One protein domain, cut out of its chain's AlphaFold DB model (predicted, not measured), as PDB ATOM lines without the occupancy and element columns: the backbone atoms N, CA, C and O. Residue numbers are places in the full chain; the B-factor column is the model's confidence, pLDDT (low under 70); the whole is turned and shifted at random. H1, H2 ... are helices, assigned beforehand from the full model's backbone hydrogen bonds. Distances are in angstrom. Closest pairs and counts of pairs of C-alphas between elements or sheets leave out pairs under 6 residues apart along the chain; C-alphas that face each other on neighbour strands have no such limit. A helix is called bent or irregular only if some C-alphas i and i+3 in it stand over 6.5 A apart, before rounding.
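Overview. This is residues 452 to 537 and 563 to 628 of the 665 residues of the protein "DUF4173 domain-containing protein" of Candidatus Pacebacteria bacterium CG_4_10_14_0_8_um_filter_42_14 (UniProt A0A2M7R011). Three long helices, H2, H3 and H8, make an up-and-down bundle, each running against the one before it in the chain, with H3 along the long axis. H7 crosses H3 near that helix's last residues, where the short helices H4, H5 and H6 gather loosely, while H1 packs on H3's midpart and H9 crosses nearer its first residues. The printed part has 152 residues with nine named helices, H1 to H9 in order, and no named strand; the class is all helix. It is compact, with a radius of gyration of the C-alphas of 16.8 A, yet elongated, spanning 51 by 30 by 29 A.

Arrangement. H1, residues 455 to 459, touches residues 499 to 507 of the hub H3, residues 491 to 518; their closest C-alphas, Tyr 456 and Ser 503, are 4.3 A apart. H2, residues 463 to 484, is irregular, with C-alphas 464 and 467 7.8 A apart, and has a kink of 58 degrees near residue 470. H2 and H3 form a helical hairpin: residues 476 to 483 touch residues 493 to 500, closest C-alphas Ile 476 and Leu 500, 6.4 A, opposite ways at a steep tilt of 36 degrees, only just beyond shallow. H4, residues 521 to 526, is close to but not clearly touching H3, with C-alphas Met 516 and Val 524 closest at 6.1 A. H5, residues 533 to 537, touches no helix. H6, residues 566 to 571, only just touches H3, with 3 pairs of C-alphas within 8 A, the closest being Arg 517 and Ser 571, 6.8 A. H7, residues 579 to 590, touches H3 about perpendicular, at 75 degrees, closest C-alphas Leu 514 and Tyr 585, 5.9 A. H8, residues 592 to 613, touches H3 at 34 degrees, a shallow tilt only just short of steep, opposite ways, closest C-alphas Lys 501 and Tyr 603, 6.4 A. H9, residues 618 to 627, touches H3 at a steep tilt of 66 degrees, closest C-alphas Ala 495 and His 620, 5.4 A. Every O i to N i+4 pair is within hydrogen-bond range in H1, H3, H4, H5, H6, H7 and H9, against 13 of 18 in H2 and 15 of 18 in H8.

Along the chain. H1 begins at C-alpha 455, (-4.934, 19.933, -10.324). From first to last C-alpha H2 measures 29.4 A, H3 40.5 A, H7 16.6 A, H8 31.1 A and H9 13.2 A; H1, H4, H5 and H6 are shorter. H3 begins at (-5.524, 25.100, 6.603), and H9 ends at C-alpha 627, (8.765, 20.092, -0.638).

Size, cuts and confidence. The two C-alphas farthest apart, Asp 487 and Arg 575, are 52.6 A apart. Residues 538 to 562 are not printed, and C-alphas 537 and 563 are 12.9 A apart across that cut. Of the links printed whole, none is long. The mean pLDDT of the printed part is 86.5; residues 452, 534 to 537 and 563 are under 70.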
ATOM      1  N   TYR A 452      -9.564  16.689  -2.039       68.31
ATOM      2  CA  TYR A 452      -9.674  17.422  -3.304       68.31
ATOM      3  C   TYR A 452      -8.743  16.841  -4.389       68.31
ATOM      4  O   TYR A 452      -7.809  16.085  -4.099       68.31
ATOM      5  N   THR A 453      -8.993  17.190  -5.656       78.38
ATOM      6  CA  THR A 453      -8.185  16.754  -6.811       78.38
ATOM      7  C   THR A 453      -6.891  17.568  -6.912       78.38
ATOM      8  O   THR A 453      -6.919  18.796  -6.876       78.38
ATOM      9  N   ASP A 454      -5.739  16.910  -7.101       83.38
ATOM     10  CA  ASP A 454      -4.455  17.596  -7.319       83.38
ATOM     11  C   ASP A 454      -4.338  18.123  -8.765       83.38
ATOM     12  O   ASP A 454      -3.679  17.543  -9.636       83.38
ATOM     13  N   TYR A 455      -5.004  19.249  -9.031       87.31
ATOM     14  CA  TYR A 455      -4.934  19.933 -10.324       87.31
ATOM     15  C   TYR A 455      -3.535  20.445 -10.647       87.31
ATOM     16  O   TYR A 455      -3.176  20.539 -11.823       87.31
ATOM     17  N   TYR A 456      -2.718  20.753  -9.637       86.88
ATOM     18  CA  TYR A 456      -1.354  21.211  -9.861       86.88
ATOM     19  C   TYR A 456      -0.496  20.103 -10.486       86.88
ATOM     20  O   TYR A 456       0.204  20.334 -11.473       86.88
ATOM     21  N   TYR A 457      -0.623  18.866 -10.014       86.81
ATOM     22  CA  TYR A 457       0.018  17.718 -10.649       86.81
ATOM     23  C   TYR A 457      -0.479  17.489 -12.089       86.81
ATOM     24  O   TYR A 457       0.329  17.334 -13.010       86.81
ATOM     25  N   ILE A 458      -1.801  17.498 -12.309       87.81
ATOM     26  CA  ILE A 458      -2.403  17.200 -13.623       87.81
ATOM     27  C   ILE A 458      -2.030  18.271 -14.659       87.81
ATOM     28  O   ILE A 458      -1.665  17.949 -15.795       87.81
ATOM     29  N   THR A 459      -2.056  19.547 -14.269       88.44
ATOM     30  CA  THR A 459      -1.661  20.667 -15.137       88.44
ATOM     31  C   THR A 459      -0.193  20.610 -15.530       88.44
ATOM     32  O   THR A 459       0.131  21.043 -16.631       88.44
ATOM     33  N   ASN A 460       0.683  20.009 -14.723       88.00
ATOM     34  CA  ASN A 460       2.100  19.816 -15.043       88.00
ATOM     35  C   ASN A 460       2.406  18.527 -15.841       88.00
ATOM     36  O   ASN A 460       3.566  18.251 -16.159       88.00
ATOM     37  N   LEU A 461       1.394  17.740 -16.239       90.00
ATOM     38  CA  LEU A 461       1.582  16.647 -17.209       90.00
ATOM     39  C   LEU A 461       2.043  17.187 -18.579       90.00
ATOM     40  O   LEU A 461       2.089  18.390 -18.790       90.00
ATOM     41  N   SER A 462       2.419  16.347 -19.547       91.12
ATOM     42  CA  SER A 462       2.897  16.854 -20.841       91.12
ATOM     43  C   SER A 462       1.730  17.298 -21.719       91.12
ATOM     44  O   SER A 462       0.553  17.119 -21.394       91.12
ATOM     45  N   GLU A 463       2.065  17.863 -22.868       92.06
ATOM     46  CA  GLU A 463       1.147  18.257 -23.929       92.06
ATOM     47  C   GLU A 463       0.324  17.073 -24.464       92.06
ATOM     48  O   GLU A 463      -0.737  17.277 -25.048       92.06
ATOM     49  N   ASP A 464       0.738  15.829 -24.199       91.06
ATOM     50  CA  ASP A 464      -0.057  14.637 -24.503       91.06
ATOM     51  C   ASP A 464      -1.426  14.624 -23.779       91.06
ATOM     52  O   ASP A 464      -2.364  13.988 -24.266       91.06
ATOM     53  N   ALA A 465      -1.586  15.340 -22.658       91.62
ATOM     54  CA  ALA A 465      -2.859  15.469 -21.937       91.62
ATOM     55  C   ALA A 465      -3.763  16.613 -22.446       91.62
ATOM     56  O   ALA A 465      -4.832  16.840 -21.877       91.62
ATOM     57  N   ALA A 466      -3.378  17.332 -23.509       91.56
ATOM     58  CA  ALA A 466      -4.034  18.584 -23.893       91.56
ATOM     59  C   ALA A 466      -5.526  18.472 -24.218       91.56
ATOM     60  O   ALA A 466      -6.278  19.401 -23.940       91.56
ATOM     61  N   SER A 467      -5.984  17.316 -24.710       91.44
ATOM     62  CA  SER A 467      -7.409  17.085 -24.979       91.44
ATOM     63  C   SER A 467      -8.305  17.220 -23.742       91.44
ATOM     64  O   SER A 467      -9.507  17.383 -23.892       91.44
ATOM     65  N   LEU A 468      -7.738  17.098 -22.536       91.38
ATOM     66  CA  LEU A 468      -8.468  17.158 -21.267       91.38
ATOM     67  C   LEU A 468      -8.375  18.529 -20.591       91.38
ATOM     68  O   LEU A 468      -9.106  18.788 -19.640       91.38
ATOM     69  N   TRP A 469      -7.503  19.422 -21.072       92.88
ATOM     70  CA  TRP A 469      -7.329  20.742 -20.466       92.88
ATOM     71  C   TRP A 469      -8.625  21.568 -20.405       92.88
ATOM     72  O   TRP A 469      -8.853  22.167 -19.359       92.88
ATOM     73  N   PRO A 470      -9.510  21.583 -21.428       93.81
ATOM     74  CA  PRO A 470     -10.741  22.370 -21.350       93.81
ATOM     75  C   PRO A 470     -11.697  21.925 -20.236       93.81
ATOM     76  O   PRO A 470     -12.284  22.757 -19.553       93.81
ATOM     77  N   GLU A 471     -11.859  20.615 -20.043       91.88
ATOM     78  CA  GLU A 471     -12.697  20.058 -18.973       91.88
ATOM     79  C   GLU A 471     -12.063  20.299 -17.601       91.88
ATOM     80  O   GLU A 471     -12.728  20.747 -16.672       91.88
ATOM     81  N   MET A 472     -10.748  20.104 -17.501       91.06
ATOM     82  CA  MET A 472      -9.984  20.380 -16.289       91.06
ATOM     83  C   MET A 472     -10.103  21.847 -15.847       91.06
ATOM     84  O   MET A 472     -10.316  22.086 -14.666       91.06
ATOM     85  N   ILE A 473     -10.017  22.821 -16.763       93.50
ATOM     86  CA  ILE A 473     -10.166  24.252 -16.432       93.50
ATOM     87  C   ILE A 473     -11.564  24.547 -15.865       93.50
ATOM     88  O   ILE A 473     -11.677  25.290 -14.896       93.50
ATOM     89  N   LYS A 474     -12.621  23.927 -16.403       92.81
ATOM     90  CA  LYS A 474     -13.989  24.077 -15.874       92.81
ATOM     91  C   LYS A 474     -14.154  23.475 -14.478       92.81
ATOM     92  O   LYS A 474     -14.885  24.015 -13.649       92.81
ATOM     93  N   ASN A 475     -13.471  22.365 -14.207       91.62
ATOM     94  CA  ASN A 475     -13.472  21.767 -12.874       91.62
ATOM     95  C   ASN A 475     -12.701  22.651 -11.879       91.62
ATOM     96  O   ASN A 475     -13.206  22.914 -10.792       91.62
ATOM     97  N   ILE A 476     -11.547  23.197 -12.292       91.56
ATOM     98  CA  ILE A 476     -10.782  24.184 -11.511       91.56
ATOM     99  C   ILE A 476     -11.643  25.412 -11.196       91.56
ATOM    100  O   ILE A 476     -11.624  25.869 -10.057       91.56
ATOM    101  N   ASP A 477     -12.409  25.933 -12.162       93.88
ATOM    102  CA  ASP A 477     -13.365  27.025 -11.929       93.88
ATOM    103  C   ASP A 477     -14.373  26.645 -10.841       93.88
ATOM    104  O   ASP A 477     -14.470  27.321  -9.820       93.88
ATOM    105  N   THR A 478     -15.050  25.508 -11.001       92.94
ATOM    106  CA  THR A 478     -16.073  25.035 -10.056       92.94
ATOM    107  C   THR A 478     -15.534  24.927  -8.624       92.94
ATOM    108  O   THR A 478     -16.158  25.436  -7.686       92.94
ATOM    109  N   ASP A 479     -14.359  24.318  -8.450       90.81
ATOM    110  CA  ASP A 479     -13.728  24.164  -7.137       90.81
ATOM    111  C   ASP A 479     -13.210  25.493  -6.580       90.81
ATOM    112  O   ASP A 479     -13.340  25.759  -5.383       90.81
ATOM    113  N   THR A 480     -12.720  26.381  -7.447       92.81
ATOM    114  CA  THR A 480     -12.336  27.741  -7.059       92.81
ATOM    115  C   THR A 480     -13.552  28.501  -6.535       92.81
ATOM    116  O   THR A 480     -13.520  28.987  -5.404       92.81
ATOM    117  N   GLN A 481     -14.664  28.543  -7.277       93.69
ATOM    118  CA  GLN A 481     -15.885  29.235  -6.841       93.69
ATOM    119  C   GLN A 481     -16.413  28.681  -5.510       93.69
ATOM    120  O   GLN A 481     -16.820  29.443  -4.629       93.69
ATOM    121  N   ARG A 482     -16.352  27.356  -5.313       92.50
ATOM    122  CA  ARG A 482     -16.734  26.708  -4.049       92.50
ATOM    123  C   ARG A 482     -15.947  27.256  -2.855       92.50
ATOM    124  O   ARG A 482     -16.531  27.432  -1.787       92.50
ATOM    125  N   LEU A 483     -14.654  27.538  -3.017       90.75
ATOM    126  CA  LEU A 483     -13.813  28.096  -1.953       90.75
ATOM    127  C   LEU A 483     -13.995  29.609  -1.794       90.75
ATOM    128  O   LEU A 483     -14.086  30.093  -0.667       90.75
ATOM    129  N   LEU A 484     -14.122  30.352  -2.898       91.25
ATOM    130  CA  LEU A 484     -14.255  31.814  -2.873       91.25
ATOM    131  C   LEU A 484     -15.550  32.303  -2.202       91.25
ATOM    132  O   LEU A 484     -15.600  33.427  -1.704       91.25
ATOM    133  N   THR A 485     -16.593  31.469  -2.142       91.12
ATOM    134  CA  THR A 485     -17.842  31.798  -1.427       91.12
ATOM    135  C   THR A 485     -17.713  31.773   0.100       91.12
ATOM    136  O   THR A 485     -18.599  32.282   0.788       91.12
ATOM    137  N   LYS A 486     -16.634  31.204   0.657       89.00
ATOM    138  CA  LYS A 486     -16.446  31.071   2.110       89.00
ATOM    139  C   LYS A 486     -15.856  32.338   2.726       89.00
ATOM    140  O   LYS A 486     -14.953  32.956   2.167       89.00
ATOM    141  N   ASP A 487     -16.319  32.690   3.926       82.12
ATOM    142  CA  ASP A 487     -15.808  33.849   4.670       82.12
ATOM    143  C   ASP A 487     -14.426  33.617   5.300       82.12
ATOM    144  O   ASP A 487     -13.661  34.568   5.468       82.12
ATOM    145  N   SER A 488     -14.106  32.366   5.640       85.69
ATOM    146  CA  SER A 488     -12.816  31.940   6.189       85.69
ATOM    147  C   SER A 488     -12.473  30.536   5.701       85.69
ATOM    148  O   SER A 488     -13.353  29.672   5.688       85.69
ATOM    149  N   LEU A 489     -11.205  30.306   5.360       88.19
ATOM    150  CA  LEU A 489     -10.691  29.012   4.907       88.19
ATOM    151  C   LEU A 489      -9.931  28.305   6.037       88.19
ATOM    152  O   LEU A 489      -9.206  28.938   6.806       88.19
ATOM    153  N   SER A 490     -10.090  26.988   6.126       89.94
ATOM    154  CA  SER A 490      -9.247  26.110   6.946       89.94
ATOM    155  C   SER A 490      -7.852  25.920   6.328       89.94
ATOM    156  O   SER A 490      -7.636  26.233   5.161       89.94
ATOM    157  N   ASP A 491      -6.895  25.375   7.091       87.50
ATOM    158  CA  ASP A 491      -5.524  25.100   6.603       87.50
ATOM    159  C   ASP A 491      -5.508  24.178   5.367       87.50
ATOM    160  O   ASP A 491      -4.748  24.401   4.425       87.50
ATOM    161  N   VAL A 492      -6.417  23.198   5.330       86.38
ATOM    162  CA  VAL A 492      -6.596  22.276   4.199       86.38
ATOM    163  C   VAL A 492      -7.149  23.007   2.974       86.38
ATOM    164  O   VAL A 492      -6.643  22.840   1.870       86.38
ATOM    165  N   GLU A 493      -8.143  23.874   3.161       89.75
ATOM    166  CA  GLU A 493      -8.744  24.647   2.066       89.75
ATOM    167  C   GLU A 493      -7.811  25.745   1.540       89.75
ATOM    168  O   GLU A 493      -7.845  26.069   0.355       89.75
ATOM    169  N   MET A 494      -6.944  26.306   2.389       89.50
ATOM    170  CA  MET A 494      -5.859  27.186   1.945       89.50
ATOM    171  C   MET A 494      -4.842  26.415   1.097       89.50
ATOM    172  O   MET A 494      -4.395  26.924   0.069       89.50
ATOM    173  N   ALA A 495      -4.507  25.177   1.473       87.62
ATOM    174  CA  ALA A 495      -3.658  24.315   0.653       87.62
ATOM    175  C   ALA A 495      -4.314  23.969  -0.697       87.62
ATOM    176  O   ALA A 495      -3.638  23.999  -1.727       87.62
ATOM    177  N   GLU A 496      -5.622  23.703  -0.706       89.62
ATOM    178  CA  GLU A 496      -6.403  23.478  -1.926       89.62
ATOM    179  C   GLU A 496      -6.403  24.720  -2.833       89.62
ATOM    180  O   GLU A 496      -6.053  24.624  -4.011       89.62
ATOM    181  N   LEU A 497      -6.704  25.905  -2.287       90.88
ATOM    182  CA  LEU A 497      -6.717  27.160  -3.047       90.88
ATOM    183  C   LEU A 497      -5.332  27.511  -3.613       90.88
ATOM    184  O   LEU A 497      -5.231  27.984  -4.745       90.88
ATOM    185  N   ALA A 498      -4.260  27.243  -2.860       89.19
ATOM    186  CA  ALA A 498      -2.888  27.391  -3.343       89.19
ATOM    187  C   ALA A 498      -2.596  26.445  -4.523       89.19
ATOM    188  O   ALA A 498      -2.011  26.869  -5.522       89.19
ATOM    189  N   GLY A 499      -3.052  25.191  -4.446       89.06
ATOM    190  CA  GLY A 499      -2.959  24.221  -5.539       89.06
ATOM    191  C   GLY A 499      -3.717  24.664  -6.793       89.06
ATOM    192  O   GLY A 499      -3.153  24.644  -7.887       89.06
ATOM    193  N   LEU A 500      -4.958  25.139  -6.640       91.69
ATOM    194  CA  LEU A 500      -5.770  25.679  -7.737       91.69
ATOM    195  C   LEU A 500      -5.088  26.888  -8.389       91.69
ATOM    196  O   LEU A 500      -4.915  26.910  -9.610       91.69
ATOM    197  N   LYS A 501      -4.603  27.846  -7.592       90.38
ATOM    198  CA  LYS A 501      -3.867  29.014  -8.093       90.38
ATOM    199  C   LYS A 501      -2.626  28.611  -8.887       90.38
ATOM    200  O   LYS A 501      -2.453  29.070 -10.013       90.38
ATOM    201  N   LEU A 502      -1.779  27.736  -8.342       88.81
ATOM    202  CA  LEU A 502      -0.582  27.266  -9.046       88.81
ATOM    203  C   LEU A 502      -0.922  26.455 -10.303       88.81
ATOM    204  O   LEU A 502      -0.176  26.505 -11.281       88.81
ATOM    205  N   SER A 503      -2.048  25.742 -10.312       90.19
ATOM    206  CA  SER A 503      -2.524  25.027 -11.498       90.19
ATOM    207  C   SER A 503      -2.907  25.991 -12.633       90.19
ATOM    208  O   SER A 503      -2.525  25.762 -13.781       90.19
ATOM    209  N   LEU A 504      -3.558  27.123 -12.322       91.12
ATOM    210  CA  LEU A 504      -3.862  28.178 -13.299       91.12
ATOM    211  C   LEU A 504      -2.577  28.798 -13.858       91.12
ATOM    212  O   LEU A 504      -2.447  28.954 -15.070       91.12
ATOM    213  N   VAL A 505      -1.585  29.050 -12.999       88.12
ATOM    214  CA  VAL A 505      -0.260  29.532 -13.424       88.12
ATOM    215  C   VAL A 505       0.413  28.530 -14.366       88.12
ATOM    216  O   VAL A 505       0.951  28.923 -15.397       88.12
ATOM    217  N   ALA A 506       0.346  27.229 -14.070       88.56
ATOM    218  CA  ALA A 506       0.882  26.190 -14.949       88.56
ATOM    219  C   ALA A 506       0.150  26.129 -16.307       88.56
ATOM    220  O   ALA A 506       0.777  25.883 -17.342       88.56
ATOM    221  N   VAL A 507      -1.164  26.393 -16.342       90.88
ATOM    222  CA  VAL A 507      -1.931  26.518 -17.595       90.88
ATOM    223  C   VAL A 507      -1.477  27.737 -18.401       90.88
ATOM    224  O   VAL A 507      -1.230  27.601 -19.603       90.88
ATOM    225  N   MET A 508      -1.319  28.901 -17.761       88.25
ATOM    226  CA  MET A 508      -0.806  30.123 -18.400       88.25
ATOM    227  C   MET A 508       0.604  29.902 -18.966       88.25
ATOM    228  O   MET A 508       0.867  30.223 -20.125       88.25
ATOM    229  N   GLU A 509       1.474  29.245 -18.195       86.06
ATOM    230  CA  GLU A 509       2.834  28.881 -18.593       86.06
ATOM    231  C   GLU A 509       2.855  28.036 -19.871       86.06
ATOM    232  O   GLU A 509       3.560  28.337 -20.838       86.06
ATOM    233  N   LYS A 510       2.034  26.983 -19.907       88.38
ATOM    234  CA  LYS A 510       1.914  26.104 -21.072       88.38
ATOM    235  C   LYS A 510       1.357  26.819 -22.287       88.38
ATOM    236  O   LYS A 510       1.886  26.650 -23.386       88.38
ATOM    237  N   ARG A 511       0.297  27.607 -22.092       90.12
ATOM    238  CA  ARG A 511      -0.321  28.429 -23.136       90.12
ATOM    239  C   ARG A 511       0.733  29.314 -23.791       90.12
ATOM    240  O   ARG A 511       0.934  29.239 -25.000       90.12
ATOM    241  N   GLU A 512       1.453  30.092 -22.997       87.31
ATOM    242  CA  GLU A 512       2.457  31.039 -23.481       87.31
ATOM    243  C   GLU A 512       3.650  30.334 -24.130       87.31
ATOM    244  O   GLU A 512       4.067  30.714 -25.223       87.31
ATOM    245  N   SER A 513       4.146  29.248 -23.531       86.44
ATOM    246  CA  SER A 513       5.213  28.418 -24.103       86.44
ATOM    247  C   SER A 513       4.839  27.843 -25.473       86.44
ATOM    248  O   SER A 513       5.634  27.892 -26.420       86.44
ATOM    249  N   LEU A 514       3.605  27.355 -25.627       89.69
ATOM    250  CA  LEU A 514       3.108  26.827 -26.896       89.69
ATOM    251  C   LEU A 514       2.909  27.925 -27.942       89.69
ATOM    252  O   LEU A 514       3.250  27.698 -29.106       89.69
ATOM    253  N   TYR A 515       2.429  29.106 -27.552       89.75
ATOM    254  CA  TYR A 515       2.295  30.252 -28.454       89.75
ATOM    255  C   TYR A 515       3.658  30.795 -28.898       89.75
ATOM    256  O   TYR A 515       3.873  30.969 -30.098       89.75
ATOM    257  N   MET A 516       4.622  30.951 -27.983       85.69
ATOM    258  CA  MET A 516       6.000  31.337 -28.320       85.69
ATOM    259  C   MET A 516       6.592  30.436 -29.411       85.69
ATOM    260  O   MET A 516       7.293  30.909 -30.309       85.69
ATOM    261  N   ARG A 517       6.287  29.134 -29.369       85.94
ATOM    262  CA  ARG A 517       6.849  28.126 -30.279       85.94
ATOM    263  C   ARG A 517       6.051  27.927 -31.572       85.94
ATOM    264  O   ARG A 517       6.653  27.607 -32.592       85.94
ATOM    265  N   ASN A 518       4.728  28.096 -31.552       88.56
ATOM    266  CA  ASN A 518       3.861  27.695 -32.671       88.56
ATOM    267  C   ASN A 518       3.042  28.838 -33.293       88.56
ATOM    268  O   ASN A 518       2.630  28.715 -34.447       88.56
ATOM    269  N   ALA A 519       2.814  29.949 -32.580       87.25
ATOM    270  CA  ALA A 519       2.050  31.084 -33.105       87.25
ATOM    271  C   ALA A 519       2.813  31.822 -34.214       87.25
ATOM    272  O   ALA A 519       4.016  31.627 -34.387       87.25
ATOM    273  N   LYS A 520       2.140  32.692 -34.979       86.62
ATOM    274  CA  LYS A 520       2.790  33.514 -36.018       86.62
ATOM    275  C   LYS A 520       3.869  34.416 -35.404       86.62
ATOM    276  O   LYS A 520       3.689  34.922 -34.305       86.62
ATOM    277  N   VAL A 521       4.966  34.643 -36.132       85.19
ATOM    278  CA  VAL A 521       6.087  35.477 -35.649       85.19
ATOM    279  C   VAL A 521       5.626  36.895 -35.309       85.19
ATOM    280  O   VAL A 521       6.004  37.397 -34.261       85.19
ATOM    281  N   SER A 522       4.757  37.494 -36.132       82.81
ATOM    282  CA  SER A 522       4.203  38.834 -35.879       82.81
ATOM    283  C   SER A 522       3.512  38.929 -34.518       82.81
ATOM    284  O   SER A 522       3.812  39.824 -33.744       82.81
ATOM    285  N   TRP A 523       2.682  37.936 -34.184       86.31
ATOM    286  CA  TRP A 523       1.983  37.881 -32.901       86.31
ATOM    287  C   TRP A 523       2.954  37.766 -31.718       86.31
ATOM    288  O   TRP A 523       2.743  38.382 -30.679       86.31
ATOM    289  N   VAL A 524       4.038  36.995 -31.866       83.94
ATOM    290  CA  VAL A 524       5.051  36.852 -30.805       83.94
ATOM    291  C   VAL A 524       5.827  38.153 -30.599       83.94
ATOM    292  O   VAL A 524       6.122  38.487 -29.460       83.94
ATOM    293  N   LEU A 525       6.139  38.886 -31.671       82.69
ATOM    294  CA  LEU A 525       6.808  40.188 -31.573       82.69
ATOM    295  C   LEU A 525       5.890  41.251 -30.949       82.69
ATOM    296  O   LEU A 525       6.340  42.019 -30.109       82.69
ATOM    297  N   GLU A 526       4.597  41.243 -31.285       82.88
ATOM    298  CA  GLU A 526       3.590  42.122 -30.665       82.88
ATOM    299  C   GLU A 526       3.430  41.869 -29.156       82.88
ATOM    300  O   GLU A 526       3.158  42.795 -28.399       82.88
ATOM    301  N   ASN A 527       3.622  40.623 -28.709       82.44
ATOM    302  CA  ASN A 527       3.463  40.205 -27.312       82.44
ATOM    303  C   ASN A 527       4.809  39.883 -26.636       82.44
ATOM    304  O   ASN A 527       4.842  39.135 -25.657       82.44
ATOM    305  N   TYR A 528       5.920  40.409 -27.159       76.50
ATOM    306  CA  TYR A 528       7.275  40.017 -26.758       76.50
ATOM    307  C   TYR A 528       7.536  40.210 -25.257       76.50
ATOM    308  O   TYR A 528       7.992  39.282 -24.581       76.50
ATOM    309  N   ASP A 529       7.186  41.388 -24.737       75.38
ATOM    310  CA  ASP A 529       7.390  41.743 -23.330       75.38
ATOM    311  C   ASP A 529       6.460  40.943 -22.411       75.38
ATOM    312  O   ASP A 529       6.892  40.427 -21.384       75.38
ATOM    313  N   LEU A 530       5.197  40.757 -22.815       74.00
ATOM    314  CA  LEU A 530       4.202  39.998 -22.043       74.00
ATOM    315  C   LEU A 530       4.587  38.523 -21.895       74.00
ATOM    316  O   LEU A 530       4.373  37.917 -20.852       74.00
ATOM    317  N   LEU A 531       5.188  37.940 -22.933       73.69
ATOM    318  CA  LEU A 531       5.660  36.556 -22.919       73.69
ATOM    319  C   LEU A 531       6.970  36.380 -22.134       73.69
ATOM    320  O   LEU A 531       7.443  35.244 -21.999       73.69
ATOM    321  N   ASN A 532       7.568  37.469 -21.631       74.00
ATOM    322  CA  ASN A 532       8.860  37.470 -20.946       74.00
ATOM    323  C   ASN A 532       9.934  36.704 -21.743       74.00
ATOM    324  O   ASN A 532      10.747  35.967 -21.177       74.00
ATOM    325  N   VAL A 533       9.931  36.850 -23.079       72.75
ATOM    326  CA  VAL A 533      10.799  36.076 -23.990       72.75
ATOM    327  C   VAL A 533      12.275  36.242 -23.621       72.75
ATOM    328  O   VAL A 533      13.049  35.283 -23.681       72.75
ATOM    329  N   GLU A 534      12.650  37.445 -23.186       68.75
ATOM    330  CA  GLU A 534      13.999  37.787 -22.748       68.75
ATOM    331  C   GLU A 534      14.461  36.919 -21.561       68.75
ATOM    332  O   GLU A 534      15.509  36.277 -21.641       68.75
ATOM    333  N   LYS A 535      13.629  36.765 -20.519       69.31
ATOM    334  CA  LYS A 535      13.913  35.933 -19.328       69.31
ATOM    335  C   LYS A 535      14.080  34.442 -19.666       69.31
ATOM    336  O   LYS A 535      14.740  33.709 -18.931       69.31
ATOM    337  N   VAL A 536      13.491  33.969 -20.764       66.56
ATOM    338  CA  VAL A 536      13.517  32.545 -21.155       66.56
ATOM    339  C   VAL A 536      14.693  32.206 -22.066       66.56
ATOM    340  O   VAL A 536      15.214  31.094 -21.999       66.56
ATOM    341  N   TYR A 537      15.093  33.137 -22.934       65.62
ATOM    342  CA  TYR A 537      16.057  32.867 -24.004       65.62
ATOM    343  C   TYR A 537      17.337  33.719 -23.946       65.62
ATOM    344  O   TYR A 537      18.245  33.439 -24.725       65.62
ATOM    345  N   ASN A 563      13.385  41.368 -34.284       69.94
ATOM    346  CA  ASN A 563      13.841  39.994 -34.539       69.94
ATOM    347  C   ASN A 563      13.788  39.098 -33.289       69.94
ATOM    348  O   ASN A 563      14.178  39.486 -32.190       69.94
ATOM    349  N   LEU A 564      13.357  37.844 -33.471       77.31
ATOM    350  CA  LEU A 564      13.324  36.851 -32.391       77.31
ATOM    351  C   LEU A 564      14.749  36.456 -31.943       77.31
ATOM    352  O   LEU A 564      15.627  36.311 -32.798       77.31
ATOM    353  N   PRO A 565      14.971  36.169 -30.641       78.62
ATOM    354  CA  PRO A 565      16.221  35.593 -30.153       78.62
ATOM    355  C   PRO A 565      16.599  34.315 -30.904       78.62
ATOM    356  O   PRO A 565      15.730  33.510 -31.252       78.62
ATOM    357  N   GLU A 566      17.898  34.091 -31.108       76.62
ATOM    358  CA  GLU A 566      18.407  32.973 -31.911       76.62
ATOM    359  C   GLU A 566      17.918  31.606 -31.400       76.62
ATOM    360  O   GLU A 566      17.455  30.778 -32.188       76.62
ATOM    361  N   GLY A 567      17.936  31.391 -30.080       74.50
ATOM    362  CA  GLY A 567      17.443  30.158 -29.457       74.50
ATOM    363  C   GLY A 567      15.952  29.910 -29.715       74.50
ATOM    364  O   GLY A 567      15.554  28.788 -30.046       74.50
ATOM    365  N   LEU A 568      15.125  30.962 -29.656       81.06
ATOM    366  CA  LEU A 568      13.692  30.874 -29.949       81.06
ATOM    367  C   LEU A 568      13.449  30.640 -31.445       81.06
ATOM    368  O   LEU A 568      12.689  29.740 -31.801       81.06
ATOM    369  N   SER A 569      14.135  31.381 -32.318       82.50
ATOM    370  CA  SER A 569      14.072  31.205 -33.776       82.50
ATOM    371  C   SER A 569      14.398  29.760 -34.181       82.50
ATOM    372  O   SER A 569      13.627  29.120 -34.902       82.50
ATOM    373  N   LYS A 570      15.465  29.181 -33.615       81.88
ATOM    374  CA  LYS A 570      15.841  27.778 -33.844       81.88
ATOM    375  C   LYS A 570      14.804  26.798 -33.308       81.88
ATOM    376  O   LYS A 570      14.436  25.877 -34.033       81.88
ATOM    377  N   SER A 571      14.278  27.013 -32.098       82.75
ATOM    378  CA  SER A 571      13.265  26.138 -31.477       82.75
ATOM    379  C   SER A 571      11.937  26.065 -32.250       82.75
ATOM    380  O   SER A 571      11.180  25.105 -32.094       82.75
ATOM    381  N   ARG A 572      11.665  27.062 -33.102       86.94
ATOM    382  CA  ARG A 572      10.508  27.119 -34.011       86.94
ATOM    383  C   ARG A 572      10.761  26.397 -35.341       86.94
ATOM    384  O   ARG A 572       9.840  26.194 -36.128       86.94
ATOM    385  N   GLY A 573      12.008  26.011 -35.610       86.31
ATOM    386  CA  GLY A 573      12.398  25.288 -36.812       86.31
ATOM    387  C   GLY A 573      11.848  23.860 -36.854       86.31
ATOM    388  O   GLY A 573      11.574  23.225 -35.835       86.31
ATOM    389  N   TRP A 574      11.764  23.303 -38.063       89.00
ATOM    390  CA  TRP A 574      11.220  21.961 -38.312       89.00
ATOM    391  C   TRP A 574      11.946  20.838 -37.538       89.00
ATOM    392  O   TRP A 574      11.347  19.806 -37.243       89.00
ATOM    393  N   ARG A 575      13.216  21.040 -37.155       89.62
ATOM    394  CA  ARG A 575      14.018  20.093 -36.351       89.62
ATOM    395  C   ARG A 575      13.472  19.876 -34.936       89.62
ATOM    396  O   ARG A 575      13.742  18.839 -34.334       89.62
ATOM    397  N   PHE A 576      12.695  20.823 -34.420       89.38
ATOM    398  CA  PHE A 576      12.079  20.777 -33.093       89.38
ATOM    399  C   PHE A 576      10.590  20.430 -33.158       89.38
ATOM    400  O   PHE A 576       9.864  20.602 -32.178       89.38
ATOM    401  N   TYR A 577      10.115  19.962 -34.313       91.31
ATOM    402  CA  TYR A 577       8.729  19.566 -34.489       91.31
ATOM    403  C   TYR A 577       8.352  18.408 -33.558       91.31
ATOM    404  O   TYR A 577       9.027  17.373 -33.521       91.31
ATOM    405  N   ASN A 578       7.235  18.572 -32.853       93.38
ATOM    406  CA  ASN A 578       6.599  17.550 -32.031       93.38
ATOM    407  C   ASN A 578       5.088  17.557 -32.312       93.38
ATOM    408  O   ASN A 578       4.464  18.622 -32.313       93.38
ATOM    409  N   SER A 579       4.493  16.392 -32.582       92.25
ATOM    410  CA  SER A 579       3.074  16.310 -32.941       92.25
ATOM    411  C   SER A 579       2.147  16.588 -31.763       92.25
ATOM    412  O   SER A 579       1.124  17.238 -31.960       92.25
ATOM    413  N   SER A 580       2.489  16.127 -30.558       92.19
ATOM    414  CA  SER A 580       1.656  16.326 -29.367       92.19
ATOM    415  C   SER A 580       1.620  17.790 -28.952       92.19
ATOM    416  O   SER A 580       0.549  18.311 -28.668       92.19
ATOM    417  N   GLU A 581       2.754  18.492 -29.024       92.25
ATOM    418  CA  GLU A 581       2.780  19.943 -28.787       92.25
ATOM    419  C   GLU A 581       1.926  20.706 -29.809       92.25
ATOM    420  O   GLU A 581       1.197  21.630 -29.453       92.25
ATOM    421  N   LYS A 582       1.978  20.307 -31.086       92.38
ATOM    422  CA  LYS A 582       1.162  20.934 -32.131       92.38
ATOM    423  C   LYS A 582      -0.332  20.680 -31.922       92.38
ATOM    424  O   LYS A 582      -1.128  21.590 -32.133       92.38
ATOM    425  N   MET A 583      -0.700  19.473 -31.490       93.00
ATOM    426  CA  MET A 583      -2.078  19.132 -31.128       93.00
ATOM    427  C   MET A 583      -2.550  19.936 -29.908       93.00
ATOM    428  O   MET A 583      -3.664  20.457 -29.905       93.00
ATOM    429  N   ALA A 584      -1.690  20.106 -28.904       93.62
ATOM    430  CA  ALA A 584      -1.989  20.932 -27.742       93.62
ATOM    431  C   ALA A 584      -2.207  22.401 -28.114       93.62
ATOM    432  O   ALA A 584      -3.167  23.020 -27.658       93.62
ATOM    433  N   TYR A 585      -1.369  22.941 -29.004       94.38
ATOM    434  CA  TYR A 585      -1.553  24.286 -29.539       94.38
ATOM    435  C   TYR A 585      -2.901  24.436 -30.260       94.38
ATOM    436  O   TYR A 585      -3.613  25.403 -29.997       94.38
ATOM    437  N   SER A 586      -3.309  23.474 -31.103       93.44
ATOM    438  CA  SER A 586      -4.638  23.530 -31.735       93.44
ATOM    439  C   SER A 586      -5.779  23.504 -30.718       93.44
ATOM    440  O   SER A 586      -6.719  24.277 -30.865       93.44
ATOM    441  N   THR A 587      -5.675  22.704 -29.652       93.44
ATOM    442  CA  THR A 587      -6.704  22.662 -28.602       93.44
ATOM    443  C   THR A 587      -6.851  24.002 -27.881       93.44
ATOM    444  O   THR A 587      -7.974  24.406 -27.577       93.44
ATOM    445  N   ILE A 588      -5.746  24.715 -27.637       92.44
ATOM    446  CA  ILE A 588      -5.801  26.059 -27.046       92.44
ATOM    447  C   ILE A 588      -6.462  27.044 -28.011       92.44
ATOM    448  O   ILE A 588      -7.332  27.803 -27.595       92.44
ATOM    449  N   VAL A 589      -6.086  27.022 -29.293       91.12
ATOM    450  CA  VAL A 589      -6.650  27.925 -30.311       91.12
ATOM    451  C   VAL A 589      -8.158  27.706 -30.479       91.12
ATOM    452  O   VAL A 589      -8.908  28.674 -30.558       91.12
ATOM    453  N   GLU A 590      -8.623  26.456 -30.473       93.38
ATOM    454  CA  GLU A 590     -10.054  26.118 -30.531       93.38
ATOM    455  C   GLU A 590     -10.837  26.626 -29.309       93.38
ATOM    456  O   GLU A 590     -12.016  26.953 -29.420       93.38
ATOM    457  N   ASN A 591     -10.181  26.722 -28.149       92.69
ATOM    458  CA  ASN A 591     -10.780  27.134 -26.880       92.69
ATOM    459  C   ASN A 591     -10.200  28.469 -26.382       92.69
ATOM    460  O   ASN A 591     -10.063  28.675 -25.178       92.69
ATOM    461  N   GLN A 592      -9.848  29.385 -27.291       89.25
ATOM    462  CA  GLN A 592      -9.078  30.588 -26.956       89.25
ATOM    463  C   GLN A 592      -9.705  31.404 -25.812       89.25
ATOM    464  O   GLN A 592      -8.998  31.801 -24.891       89.25
ATOM    465  N   LYS A 593     -11.031  31.584 -25.824       90.62
ATOM    466  CA  LYS A 593     -11.763  32.295 -24.763       90.62
ATOM    467  C   LYS A 593     -11.555  31.665 -23.378       90.62
ATOM    468  O   LYS A 593     -11.293  32.370 -22.414       90.62
ATOM    469  N   LEU A 594     -11.611  30.337 -23.291       91.62
ATOM    470  CA  LEU A 594     -11.407  29.602 -22.041       91.62
ATOM    471  C   LEU A 594      -9.976  29.792 -21.517       91.62
ATOM    472  O   LEU A 594      -9.768  30.087 -20.347       91.62
ATOM    473  N   PHE A 595      -8.977  29.653 -22.393       89.94
ATOM    474  CA  PHE A 595      -7.569  29.713 -21.994       89.94
ATOM    475  C   PHE A 595      -7.045  31.124 -21.724       89.94
ATOM    476  O   PHE A 595      -6.085  31.250 -20.969       89.94
ATOM    477  N   PHE A 596      -7.591  32.157 -22.366       86.88
ATOM    478  CA  PHE A 596      -7.134  33.541 -22.195       86.88
ATOM    479  C   PHE A 596      -8.036  34.341 -21.261       86.88
ATOM    480  O   PHE A 596      -7.523  34.967 -20.343       86.88
ATOM    481  N   ASP A 597      -9.356  34.298 -21.441       88.50
ATOM    482  CA  ASP A 597     -10.256  35.152 -20.662       88.50
ATOM    483  C   ASP A 597     -10.616  34.498 -19.325       88.50
ATOM    484  O   ASP A 597     -10.479  35.124 -18.276       88.50
ATOM    485  N   GLU A 598     -11.060  33.236 -19.342       90.19
ATOM    486  CA  GLU A 598     -11.566  32.566 -18.135       90.19
ATOM    487  C   GLU A 598     -10.437  32.215 -17.156       90.19
ATOM    488  O   GLU A 598     -10.542  32.538 -15.976       90.19
ATOM    489  N   VAL A 599      -9.322  31.645 -17.630       90.12
ATOM    490  CA  VAL A 599      -8.152  31.339 -16.778       90.12
ATOM    491  C   VAL A 599      -7.597  32.598 -16.104       90.12
ATOM    492  O   VAL A 599      -7.391  32.602 -14.888       90.12
ATOM    493  N   ASP A 600      -7.391  33.680 -16.862       87.81
ATOM    494  CA  ASP A 600      -6.853  34.927 -16.311       87.81
ATOM    495  C   ASP A 600      -7.857  35.596 -15.360       87.81
ATOM    496  O   ASP A 600      -7.455  36.182 -14.352       87.81
ATOM    497  N   ALA A 601      -9.163  35.521 -15.649       89.06
ATOM    498  CA  ALA A 601     -10.201  36.034 -14.760       89.06
ATOM    499  C   ALA A 601     -10.253  35.256 -13.438       89.06
ATOM    500  O   ALA A 601     -10.323  35.877 -12.377       89.06
ATOM    501  N   LEU A 602     -10.165  33.925 -13.478       90.69
ATOM    502  CA  LEU A 602     -10.161  33.085 -12.278       90.69
ATOM    503  C   LEU A 602      -8.947  33.346 -11.404       90.69
ATOM    504  O   LEU A 602      -9.074  33.523 -10.195       90.69
ATOM    505  N   TYR A 603      -7.774  33.445 -12.023       89.88
ATOM    506  CA  TYR A 603      -6.556  33.789 -11.308       89.88
ATOM    507  C   TYR A 603      -6.687  35.140 -10.582       89.88
ATOM    508  O   TYR A 603      -6.336  35.248  -9.405       89.88
ATOM    509  N   ARG A 604      -7.280  36.150 -11.238       86.69
ATOM    510  CA  ARG A 604      -7.560  37.454 -10.612       86.69
ATOM    511  C   ARG A 604      -8.554  37.355  -9.462       86.69
ATOM    512  O   ARG A 604      -8.321  37.974  -8.432       86.69
ATOM    513  N   GLN A 605      -9.622  36.574  -9.603       89.88
ATOM    514  CA  GLN A 605     -10.597  36.383  -8.523       89.88
ATOM    515  C   GLN A 605      -9.940  35.797  -7.267       89.88
ATOM    516  O   GLN A 605     -10.219  36.254  -6.159       89.88
ATOM    517  N   ILE A 606      -9.010  34.847  -7.429       88.56
ATOM    518  CA  ILE A 606      -8.227  34.314  -6.307       88.56
ATOM    519  C   ILE A 606      -7.373  35.422  -5.676       88.56
ATOM    520  O   ILE A 606      -7.393  35.580  -4.456       88.56
ATOM    521  N   GLN A 607      -6.660  36.224  -6.473       85.81
ATOM    522  CA  GLN A 607      -5.852  37.334  -5.950       85.81
ATOM    523  C   GLN A 607      -6.704  38.381  -5.207       85.81
ATOM    524  O   GLN A 607      -6.348  38.809  -4.108       85.81
ATOM    525  N   GLU A 608      -7.855  38.767  -5.760       86.94
ATOM    526  CA  GLU A 608      -8.800  39.697  -5.129       86.94
ATOM    527  C   GLU A 608      -9.338  39.142  -3.804       86.94
ATOM    528  O   GLU A 608      -9.455  39.874  -2.815       86.94
ATOM    529  N   TYR A 609      -9.604  37.838  -3.743       87.19
ATOM    530  CA  TYR A 609      -9.986  37.159  -2.511       87.19
ATOM    531  C   TYR A 609      -8.859  37.178  -1.468       87.19
ATOM    532  O   TYR A 609      -9.102  37.544  -0.317       87.19
ATOM    533  N   GLN A 610      -7.613  36.884  -1.863       86.69
ATOM    534  CA  GLN A 610      -6.446  36.957  -0.971       86.69
ATOM    535  C   GLN A 610      -6.284  38.353  -0.358       86.69
ATOM    536  O   GLN A 610      -6.078  38.480   0.851       86.69
ATOM    537  N   VAL A 611      -6.427  39.405  -1.170       85.94
ATOM    538  CA  VAL A 611      -6.292  40.799  -0.720       85.94
ATOM    539  C   VAL A 611      -7.467  41.216   0.166       85.94
ATOM    540  O   VAL A 611      -7.257  41.773   1.245       85.94
ATOM    541  N   SER A 612      -8.704  40.941  -0.257       86.25
ATOM    542  CA  SER A 612      -9.912  41.370   0.463       86.25
ATOM    543  C   SER A 612     -10.086  40.667   1.811       86.25
ATOM    544  O   SER A 612     -10.501  41.298   2.784       86.25
ATOM    545  N   ARG A 613      -9.733  39.379   1.892       86.06
ATOM    546  CA  ARG A 613      -9.868  38.555   3.102       86.06
ATOM    547  C   ARG A 613      -8.564  38.395   3.889       86.06
ATOM    548  O   ARG A 613      -8.586  37.786   4.951       86.06
ATOM    549  N   LYS A 614      -7.453  38.979   3.415       84.50
ATOM    550  CA  LYS A 614      -6.105  38.867   4.011       84.50
ATOM    551  C   LYS A 614      -5.652  37.410   4.185       84.50
ATOM    552  O   LYS A 614      -5.102  37.047   5.224       84.50
ATOM    553  N   VAL A 615      -5.903  36.583   3.172       84.31
ATOM    554  CA  VAL A 615      -5.510  35.169   3.156       84.31
ATOM    555  C   VAL A 615      -4.107  35.039   2.573       84.31
ATOM    556  O   VAL A 615      -3.881  35.343   1.399       84.31
ATOM    557  N   ASP A 616      -3.169  34.563   3.389       84.56
ATOM    558  CA  ASP A 616      -1.802  34.281   2.963       84.56
ATOM    559  C   ASP A 616      -1.660  32.818   2.517       84.56
ATOM    560  O   ASP A 616      -1.784  31.893   3.319       84.56
ATOM    561  N   LEU A 617      -1.393  32.618   1.225       85.12
ATOM    562  CA  LEU A 617      -1.177  31.296   0.628       85.12
ATOM    563  C   LEU A 617       0.309  30.963   0.453       85.12
ATOM    564  O   LEU A 617       0.633  29.833   0.089       85.12
ATOM    565  N   TYR A 618       1.224  31.900   0.730       83.12
ATOM    566  CA  TYR A 618       2.643  31.779   0.383       83.12
ATOM    567  C   TYR A 618       3.280  30.506   0.946       83.12
ATOM    568  O   TYR A 618       4.006  29.801   0.245       83.12
ATOM    569  N   LYS A 619       2.966  30.168   2.204       85.62
ATOM    570  CA  LYS A 619       3.458  28.949   2.857       85.62
ATOM    571  C   LYS A 619       3.038  27.684   2.101       85.62
ATOM    572  O   LYS A 619       3.857  26.787   1.920       85.62
ATOM    573  N   HIS A 620       1.782  27.604   1.663       85.75
ATOM    574  CA  HIS A 620       1.252  26.438   0.954       85.75
ATOM    575  C   HIS A 620       1.761  26.372  -0.493       85.75
ATOM    576  O   HIS A 620       2.098  25.290  -0.969       85.75
ATOM    577  N   GLU A 621       1.897  27.520  -1.160       84.06
ATOM    578  CA  GLU A 621       2.497  27.616  -2.496       84.06
ATOM    579  C   GLU A 621       3.961  27.149  -2.483       84.06
ATOM    580  O   GLU A 621       4.347  26.297  -3.279       84.06
ATOM    581  N   GLN A 622       4.772  27.637  -1.535       82.75
ATOM    582  CA  GLN A 622       6.166  27.205  -1.379       82.75
ATOM    583  C   GLN A 622       6.277  25.711  -1.103       82.75
ATOM    584  O   GLN A 622       7.157  25.046  -1.649       82.75
ATOM    585  N   ARG A 623       5.353  25.170  -0.305       81.44
ATOM    586  CA  ARG A 623       5.287  23.739  -0.031       81.44
ATOM    587  C   ARG A 623       5.165  22.931  -1.322       81.44
ATOM    588  O   ARG A 623       5.975  22.041  -1.557       81.44
ATOM    589  N   LEU A 624       4.201  23.285  -2.173       78.81
ATOM    590  CA  LEU A 624       3.957  22.634  -3.467       78.81
ATOM    591  C   LEU A 624       5.132  22.778  -4.442       78.81
ATOM    592  O   LEU A 624       5.401  21.858  -5.209       78.81
ATOM    593  N   LEU A 625       5.848  23.902  -4.389       77.88
ATOM    594  CA  LEU A 625       6.974  24.184  -5.281       77.88
ATOM    595  C   LEU A 625       8.294  23.532  -4.854       77.88
ATOM    596  O   LEU A 625       9.139  23.282  -5.712       77.88
ATOM    597  N   THR A 626       8.504  23.303  -3.553       76.88
ATOM    598  CA  THR A 626       9.828  22.937  -3.015       76.88
ATOM    599  C   THR A 626       9.857  21.642  -2.210       76.88
ATOM    600  O   THR A 626      10.866  20.942  -2.255       76.88
ATOM    601  N   GLU A 627       8.788  21.295  -1.486       74.56
ATOM    602  CA  GLU A 627       8.765  20.092  -0.638       74.56
ATOM    603  C   GLU A 627       8.301  18.842  -1.396       74.56
ATOM    604  O   GLU A 627       8.673  17.727  -1.025       74.56
ATOM    605  N   PHE A 628       7.483  19.000  -2.442       70.38
ATOM    606  CA  PHE A 628       6.962  17.874  -3.214       70.38
ATOM    607  C   PHE A 628       7.841  17.567  -4.427       70.38
ATOM    608  O   PHE A 628       7.969  18.364  -5.355       70.38
TER     609      PHE A 628